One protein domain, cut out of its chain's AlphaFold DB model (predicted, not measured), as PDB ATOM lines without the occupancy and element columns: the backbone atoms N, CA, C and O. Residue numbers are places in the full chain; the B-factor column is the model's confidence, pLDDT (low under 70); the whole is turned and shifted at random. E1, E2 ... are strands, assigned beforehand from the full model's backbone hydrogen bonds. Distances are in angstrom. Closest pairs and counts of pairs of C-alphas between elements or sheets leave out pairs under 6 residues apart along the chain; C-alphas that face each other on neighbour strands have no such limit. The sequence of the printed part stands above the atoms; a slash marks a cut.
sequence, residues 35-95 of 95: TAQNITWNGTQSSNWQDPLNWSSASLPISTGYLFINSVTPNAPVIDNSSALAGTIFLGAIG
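What this domain is: This is residues 35 to 95 of the 95 residues of an uncharacterized protein of Achromobacter spanius (UniProt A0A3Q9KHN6). There is little regular structure here: a small wall of three parallel strands, with two long loops, residues 42 to 65 and 71 to 87, bulging largely over one face. The printed part has 61 residues with no named helix; E1, E2 and E3 hold 14, all strand in class, in that order across the sheet. The whole is compact and rounded, radius of gyration of the C-alphas 10.3 A, spanning 28 by 28 by 18 A.

How they stand to each other: Start at E1, residues 38 to 41, parallel to E2, residues 66 to 70, at 29 degrees; look for N 41 and O 68, 2.8 A apart. E2, the inner strand, is parallel to E3, residues 88 to 92, at 20 degrees, with N 90 and O 67 at 2.8 A. The edge strands E1 and E3 are apart.

Where its parts are: Find C-alpha 38 at (210.929, 190.968, 142.842); E1 runs 10.1 A from there. E2 spans 12.9 A. E3 spans 13.5 A, ending at C-alpha 92, (222.998, 191.549, 151.208).

The domain as a whole: The farthest C-alphas, Asn 81 and Gly 95, are 29.7 A apart. Both links are long, and the printed part has no cut. Residues 35 to 37 and 94 to 95 have pLDDT under 70.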
ATOM      1  N   THR A  35     201.203 189.628 140.636       60.69
ATOM      2  CA  THR A  35     202.337 188.738 140.424       60.69
ATOM      3  C   THR A  35     203.362 189.038 141.509       60.69
ATOM      4  O   THR A  35     203.554 190.198 141.865       60.69
ATOM      5  N   ALA A  36     203.990 188.008 142.078       59.91
ATOM      6  CA  ALA A  36     205.060 188.208 143.047       59.91
ATOM      7  C   ALA A  36     206.162 189.039 142.373       59.91
ATOM      8  O   ALA A  36     206.869 188.553 141.489       59.91
ATOM      9  N   GLN A  37     206.241 190.322 142.723       63.72
ATOM     10  CA  GLN A  37     207.211 191.237 142.143       63.72
ATOM     11  C   GLN A  37     208.500 191.108 142.950       63.72
ATOM     12  O   GLN A  37     208.487 191.306 144.166       63.72
ATOM     13  N   ASN A  38     209.600 190.769 142.278       81.81
ATOM     14  CA  ASN A  38     210.929 190.968 142.842       81.81
ATOM     15  C   ASN A  38     211.244 192.458 142.733       81.81
ATOM     16  O   ASN A  38     211.547 192.950 141.645       81.81
ATOM     17  N   ILE A  39     211.131 193.176 143.847       89.25
ATOM     18  CA  ILE A  39     211.399 194.616 143.903       89.25
ATOM     19  C   ILE A  39     212.713 194.819 144.646       89.25
ATOM     20  O   ILE A  39     212.940 194.247 145.711       89.25
ATOM     21  N   THR A  40     213.595 195.624 144.064       92.19
ATOM     22  CA  THR A  40     214.918 195.898 144.624       92.19
ATOM     23  C   THR A  40     214.968 197.310 145.187       92.19
ATOM     24  O   THR A  40     214.489 198.251 144.552       92.19
ATOM     25  N   TRP A  41     215.553 197.459 146.372       93.62
ATOM     26  CA  TRP A  41     215.937 198.756 146.915       93.62
ATOM     27  C   TRP A  41     217.215 199.236 146.234       93.62
ATOM     28  O   TRP A  41     218.276 198.628 146.382       93.62
ATOM     29  N   ASN A  42     217.101 200.343 145.509       92.31
ATOM     30  CA  ASN A  42     218.210 201.025 144.852       92.31
ATOM     31  C   ASN A  42     218.825 202.105 145.750       92.31
ATOM     32  O   ASN A  42     220.002 202.423 145.592       92.31
ATOM     33  N   GLY A  43     218.039 202.694 146.662       93.19
ATOM     34  CA  GLY A  43     218.518 203.692 147.628       93.19
ATOM     35  C   GLY A  43     219.261 204.872 146.999       93.19
ATOM     36  O   GLY A  43     220.184 205.412 147.607       93.19
ATOM     37  N   THR A  44     218.935 205.241 145.758       93.25
ATOM     38  CA  THR A  44     219.622 206.317 145.025       93.25
ATOM     39  C   THR A  44     219.089 207.697 145.382       93.25
ATOM     40  O   THR A  44     219.806 208.677 145.207       93.25
ATOM     41  N   GLN A  45     217.860 207.773 145.894       95.94
ATOM     42  CA  GLN A  45     217.136 209.028 146.061       95.94
ATOM     43  C   GLN A  45     217.164 209.543 147.490       95.94
ATOM     44  O   GLN A  45     217.390 210.729 147.722       95.94
ATOM     45  N   SER A  46     216.964 208.653 148.453       95.56
ATOM     46  CA  SER A  46     217.008 208.978 149.873       95.56
ATOM     47  C   SER A  46     217.137 207.705 150.712       95.56
ATOM     48  O   SER A  46     217.083 206.593 150.194       95.56
ATOM     49  N   SER A  47     217.264 207.853 152.028       95.44
ATOM     50  CA  SER A  47     217.123 206.734 152.968       95.44
ATOM     51  C   SER A  47     215.663 206.369 153.266       95.44
ATOM     52  O   SER A  47     215.419 205.439 154.021       95.44
ATOM     53  N   ASN A  48     214.671 207.082 152.723       95.19
ATOM     54  CA  ASN A  48     213.274 206.907 153.121       95.19
ATOM     55  C   ASN A  48     212.632 205.665 152.473       95.19
ATOM     56  O   ASN A  48     212.462 205.624 151.250       95.19
ATOM     57  N   TRP A  49     212.221 204.682 153.285       93.69
ATOM     58  CA  TRP A  49     211.575 203.445 152.819       93.69
ATOM     59  C   TRP A  49     210.276 203.674 152.025       93.69
ATOM     60  O   TRP A  49     210.000 202.923 151.085       93.69
ATOM     61  N   GLN A  50     209.495 204.720 152.347       93.94
ATOM     62  CA  GLN A  50     208.273 205.073 151.600       93.94
ATOM     63  C   GLN A  50     208.503 205.988 150.391       93.94
ATOM     64  O   GLN A  50     207.535 206.532 149.863       93.94
ATOM     65  N   ASP A  51     209.739 206.204 149.949       94.31
ATOM     66  CA  ASP A  51     209.990 206.919 148.697       94.31
ATOM     67  C   ASP A  51     209.936 205.928 147.518       94.31
ATOM     68  O   ASP A  51     210.815 205.066 147.405       94.31
ATOM     69  N   PRO A  52     208.934 206.018 146.618       92.88
ATOM     70  CA  PRO A  52     208.799 205.104 145.485       92.88
ATOM     71  C   PRO A  52     210.018 205.107 144.561       92.88
ATOM     72  O   PRO A  52     210.283 204.103 143.904       92.88
ATOM     73  N   LEU A  53     210.772 206.210 144.512       95.06
ATOM     74  CA  LEU A  53     211.936 206.352 143.637       95.06
ATOM     75  C   LEU A  53     213.168 205.598 144.150       95.06
ATOM     76  O   LEU A  53     214.113 205.392 143.390       95.06
ATOM     77  N   ASN A  54     213.162 205.142 145.406       94.56
ATOM     78  CA  ASN A  54     214.193 204.242 145.919       94.56
ATOM     79  C   ASN A  54     213.978 202.781 145.499       94.56
ATOM     80  O   ASN A  54     214.860 201.955 145.737       94.56
ATOM     81  N   TRP A  55     212.850 202.451 144.867       92.94
ATOM     82  CA  TRP A  55     212.491 201.095 144.456       92.94
ATOM     83  C   TRP A  55     212.625 200.906 142.946       92.94
ATOM     84  O   TRP A  55     212.259 201.776 142.157       92.94
ATOM     85  N   SER A  56     213.095 199.732 142.518       91.56
ATOM     86  CA  SER A  56     213.312 199.410 141.099       91.56
ATOM     87  C   SER A  56     212.048 199.480 140.234       91.56
ATOM     88  O   SER A  56     212.145 199.694 139.029       91.56
ATOM     89  N   SER A  57     210.866 199.302 140.828       89.31
ATOM     90  CA  SER A  57     209.571 199.402 140.146       89.31
ATOM     91  C   SER A  57     209.006 200.828 140.098       89.31
ATOM     92  O   SER A  57     207.921 201.019 139.554       89.31
ATOM     93  N   ALA A  58     209.698 201.815 140.684       91.31
ATOM     94  CA  ALA A  58     209.197 203.176 140.896       91.31
ATOM     95  C   ALA A  58     207.838 203.225 141.630       91.31
ATOM     96  O   ALA A  58     207.042 204.150 141.461       91.31
ATOM     97  N   SER A  59     207.557 202.205 142.442       89.94
ATOM     98  CA  SER A  59     206.323 202.038 143.203       89.94
ATOM     99  C   SER A  59     206.641 201.464 144.575       89.94
ATOM    100  O   SER A  59     207.642 200.770 144.745       89.94
ATOM    101  N   LEU A  60     205.765 201.704 145.551       90.19
ATOM    102  CA  LEU A  60     205.926 201.080 146.860       90.19
ATOM    103  C   LEU A  60     205.699 199.566 146.768       90.19
ATOM    104  O   LEU A  60     204.787 199.130 146.054       90.19
ATOM    105  N   PRO A  61     206.498 198.766 147.489       88.25
ATOM    106  CA  PRO A  61     206.257 197.340 147.597       88.25
ATOM    107  C   PRO A  61     204.942 197.050 148.335       88.25
ATOM    108  O   PRO A  61     204.449 197.834 149.151       88.25
ATOM    109  N   ILE A  62     204.380 195.884 148.016       82.88
ATOM    110  CA  ILE A  62     203.196 195.309 148.659       82.88
ATOM    111  C   ILE A  62     203.571 193.988 149.345       82.88
ATOM    112  O   ILE A  62     204.609 193.393 149.052       82.88
ATOM    113  N   SER A  63     202.715 193.488 150.237       81.31
ATOM    114  CA  SER A  63     203.018 192.342 151.114       81.31
ATOM    115  C   SER A  63     203.271 191.002 150.407       81.31
ATOM    116  O   SER A  63     203.748 190.065 151.040       81.31
ATOM    117  N   THR A  64     202.963 190.877 149.114       76.38
ATOM    118  CA  THR A  64     202.997 189.603 148.377       76.38
ATOM    119  C   THR A  64     204.268 189.384 147.542       76.38
ATOM    120  O   THR A  64     204.335 188.408 146.797       76.38
ATOM    121  N   GLY A  65     205.266 190.273 147.636       75.94
ATOM    122  CA  GLY A  65     206.520 190.207 146.869       75.94
ATOM    123  C   GLY A  65     207.764 189.850 147.691       75.94
ATOM    124  O   GLY A  65     207.772 189.940 148.922       75.94
ATOM    125  N   TYR A  66     208.831 189.474 146.980       86.88
ATOM    126  CA  TYR A  66     210.179 189.351 147.534       86.88
ATOM    127  C   TYR A  66     210.919 190.673 147.355       86.88
ATOM    128  O   TYR A  66     211.012 191.199 146.244       86.88
ATOM    129  N   LEU A  67     211.452 191.209 148.448       90.88
ATOM    130  CA  LEU A  67     212.207 192.454 148.431       90.88
ATOM    131  C   LEU A  67     213.692 192.144 148.550       90.88
ATOM    132  O   LEU A  67     214.097 191.385 149.428       90.88
ATOM    133  N   PHE A  68     214.501 192.762 147.701       91.44
ATOM    134  CA  PHE A  68     215.954 192.628 147.730       91.44
ATOM    135  C   PHE A  68     216.561 193.964 148.117       91.44
ATOM    136  O   PHE A  68     216.400 194.955 147.408       91.44
ATOM    137  N   ILE A  69     217.250 194.005 149.250       92.12
ATOM    138  CA  ILE A  69     217.915 195.213 149.722       92.12
ATOM    139  C   ILE A  69     219.396 195.085 149.440       92.12
ATOM    140  O   ILE A  69     220.095 194.317 150.107       92.12
ATOM    141  N   ASN A  70     219.858 195.848 148.451       86.88
ATOM    142  CA  ASN A  70     221.268 195.899 148.134       86.88
ATOM    143  C   ASN A  70     222.020 196.661 149.233       86.88
ATOM    144  O   ASN A  70     221.754 197.833 149.482       86.88
ATOM    145  N   SER A  71     222.971 196.003 149.893       84.00
ATOM    146  CA  SER A  71     223.759 196.629 150.960       84.00
ATOM    147  C   SER A  71     224.810 197.626 150.460       84.00
ATOM    148  O   SER A  71     225.449 198.270 151.287       84.00
ATOM    149  N   VAL A  72     225.032 197.739 149.144       88.56
ATOM    150  CA  VAL A  72     226.000 198.688 148.557       88.56
ATOM    151  C   VAL A  72     225.354 199.958 147.989       88.56
ATOM    152  O   VAL A  72     225.990 200.693 147.236       88.56
ATOM    153  N   THR A  73     224.092 200.236 148.326       90.00
ATOM    154  CA  THR A  73     223.406 201.452 147.866       90.00
ATOM    155  C   THR A  73     223.924 202.704 148.575       90.00
ATOM    156  O   THR A  73     224.313 202.622 149.742       90.00
ATOM    157  N   PRO A  74     223.881 203.888 147.929       93.19
ATOM    158  CA  PRO A  74     224.348 205.137 148.538       93.19
ATOM    159  C   PRO A  74     223.615 205.490 149.836       93.19
ATOM    160  O   PRO A  74     224.222 206.010 150.768       93.19
ATOM    161  N   ASN A  75     222.313 205.193 149.897       94.81
ATOM    162  CA  ASN A  75     221.483 205.424 151.070       94.81
ATOM    163  C   ASN A  75     220.948 204.092 151.607       94.81
ATOM    164  O   ASN A  75     220.273 203.341 150.894       94.81
ATOM    165  N   ALA A  76     221.236 203.806 152.878       92.75
ATOM    166  CA  ALA A  76     220.634 202.681 153.585       92.75
ATOM    167  C   ALA A  76     219.142 202.962 153.849       92.75
ATOM    168  O   ALA A  76     218.800 204.108 154.164       92.75
ATOM    169  N   PRO A  77     218.257 201.956 153.749       93.38
ATOM    170  CA  PRO A  77     216.843 202.138 154.043       93.38
ATOM    171  C   PRO A  77     216.600 202.417 155.530       93.38
ATOM    172  O   PRO A  77     217.135 201.732 156.403       93.38
ATOM    173  N   VAL A  78     215.742 203.391 155.810       94.31
ATOM    174  CA  VAL A  78     215.258 203.773 157.139       94.31
ATOM    175  C   VAL A  78     213.740 203.630 157.154       94.31
ATOM    176  O   VAL A  78     213.044 204.187 156.305       94.31
ATOM    177  N   ILE A  79     213.241 202.873 158.133       91.75
ATOM    178  CA  ILE A  79     211.816 202.635 158.371       91.75
ATOM    179  C   ILE A  79     211.458 203.332 159.684       91.75
ATOM    180  O   ILE A  79     211.821 202.851 160.755       91.75
ATOM    181  N   ASP A  80     210.777 204.472 159.603       86.31
ATOM    182  CA  ASP A  80     210.343 205.251 160.767       86.31
ATOM    183  C   ASP A  80     208.807 205.275 160.896       86.31
ATOM    184  O   ASP A  80     208.262 204.828 161.901       86.31
ATOM    185  N   ASN A  81     208.111 205.731 159.851       85.44
ATOM    186  CA  ASN A  81     206.668 205.975 159.772       85.44
ATOM    187  C   ASN A  81     206.094 205.453 158.443       85.44
ATOM    188  O   ASN A  81     205.192 206.046 157.848       85.44
ATOM    189  N   SER A  82     206.669 204.366 157.931       82.81
ATOM    190  CA  SER A  82     206.374 203.894 156.587       82.81
ATOM    191  C   SER A  82     205.062 203.129 156.481       82.81
ATOM    192  O   SER A  82     204.782 202.245 157.286       82.81
ATOM    193  N   SER A  83     204.283 203.426 155.438       84.38
ATOM    194  CA  SER A  83     203.096 202.655 155.043       84.38
ATOM    195  C   SER A  83     203.394 201.587 153.986       84.38
ATOM    196  O   SER A  83     202.504 200.806 153.643       84.38
ATOM    197  N   ALA A  84     204.620 201.547 153.452       86.12
ATOM    198  CA  ALA A  84     205.019 200.560 152.460       86.12
ATOM    199  C   ALA A  84     205.116 199.172 153.105       86.12
ATOM    200  O   ALA A  84     205.794 198.982 154.118       86.12
ATOM    201  N   LEU A  85     204.436 198.197 152.506       85.81
ATOM    202  CA  LEU A  85     204.375 196.841 153.032       85.81
ATOM    203  C   LEU A  85     205.511 196.005 152.454       85.81
ATOM    204  O   LEU A  85     205.864 196.122 151.283       85.81
ATOM    205  N   ALA A  86     206.038 195.104 153.274       84.94
ATOM    206  CA  ALA A  86     207.027 194.127 152.858       84.94
ATOM    207  C   ALA A  86     206.523 192.720 153.175       84.94
ATOM    208  O   ALA A  86     205.933 192.489 154.230       84.94
ATOM    209  N   GLY A  87     206.748 191.798 152.242       84.62
ATOM    210  CA  GLY A  87     206.602 190.371 152.486       84.62
ATOM    211  C   GLY A  87     207.901 189.808 153.052       84.62
ATOM    212  O   GLY A  87     208.301 190.100 154.175       84.62
ATOM    213  N   THR A  88     208.589 189.013 152.241       87.62
ATOM    214  CA  THR A  88     209.901 188.460 152.596       87.62
ATOM    215  C   THR A  88     211.012 189.379 152.090       87.62
ATOM    216  O   THR A  88     210.992 189.789 150.929       87.62
ATOM    217  N   ILE A  89     211.983 189.688 152.954       90.44
ATOM    218  CA  ILE A  89     213.107 190.583 152.656       90.44
ATOM    219  C   ILE A  89     214.413 189.785 152.629       90.44
ATOM    220  O   ILE A  89     214.736 189.076 153.582       90.44
ATOM    221  N   PHE A  90     215.187 189.960 151.562       89.94
ATOM    222  CA  PHE A  90     216.552 189.473 151.417       89.94
ATOM    223  C   PHE A  90     217.521 190.646 151.552       89.94
ATOM    224  O   PHE A  90     217.402 191.644 150.841       89.94
ATOM    225  N   LEU A  91     218.477 190.525 152.471       90.25
ATOM    226  CA  LEU A  91     219.495 191.541 152.737       90.25
ATOM    227  C   LEU A  91     220.861 191.030 152.283       90.25
ATOM    228  O   LEU A  91     221.243 189.911 152.632       90.25
ATOM    229  N   GLY A  92     221.614 191.855 151.560       85.19
ATOM    230  CA  GLY A  92     222.998 191.549 151.208       85.19
ATOM    231  C   GLY A  92     223.484 192.298 149.975       85.19
ATOM    232  O   GLY A  92     222.718 192.985 149.302       85.19
ATOM    233  N   ALA A  93     224.773 192.156 149.671       72.50
ATOM    234  CA  ALA A  93     225.316 192.644 148.415       72.50
ATOM    235  C   ALA A  93     224.737 191.789 147.282       72.50
ATOM    236  O   ALA A  93     225.024 190.596 147.186       72.50
ATOM    237  N   ILE A  94     223.906 192.402 146.447       66.06
ATOM    238  CA  ILE A  94     223.496 191.829 145.167       66.06
ATOM    239  C   ILE A  94     224.435 192.419 144.112       66.06
ATOM    240  O   ILE A  94     224.496 193.640 143.946       66.06
ATOM    241  N   GLY A  95     225.266 191.546 143.538       56.31
ATOM    242  CA  GLY A  95     226.284 191.874 142.536       56.31
ATOM    243  C   GLY A  95     225.721 191.954 141.129       56.31
ATOM    244  O   GLY A  95     224.757 191.208 140.845       56.31
TER     245      GLY A  95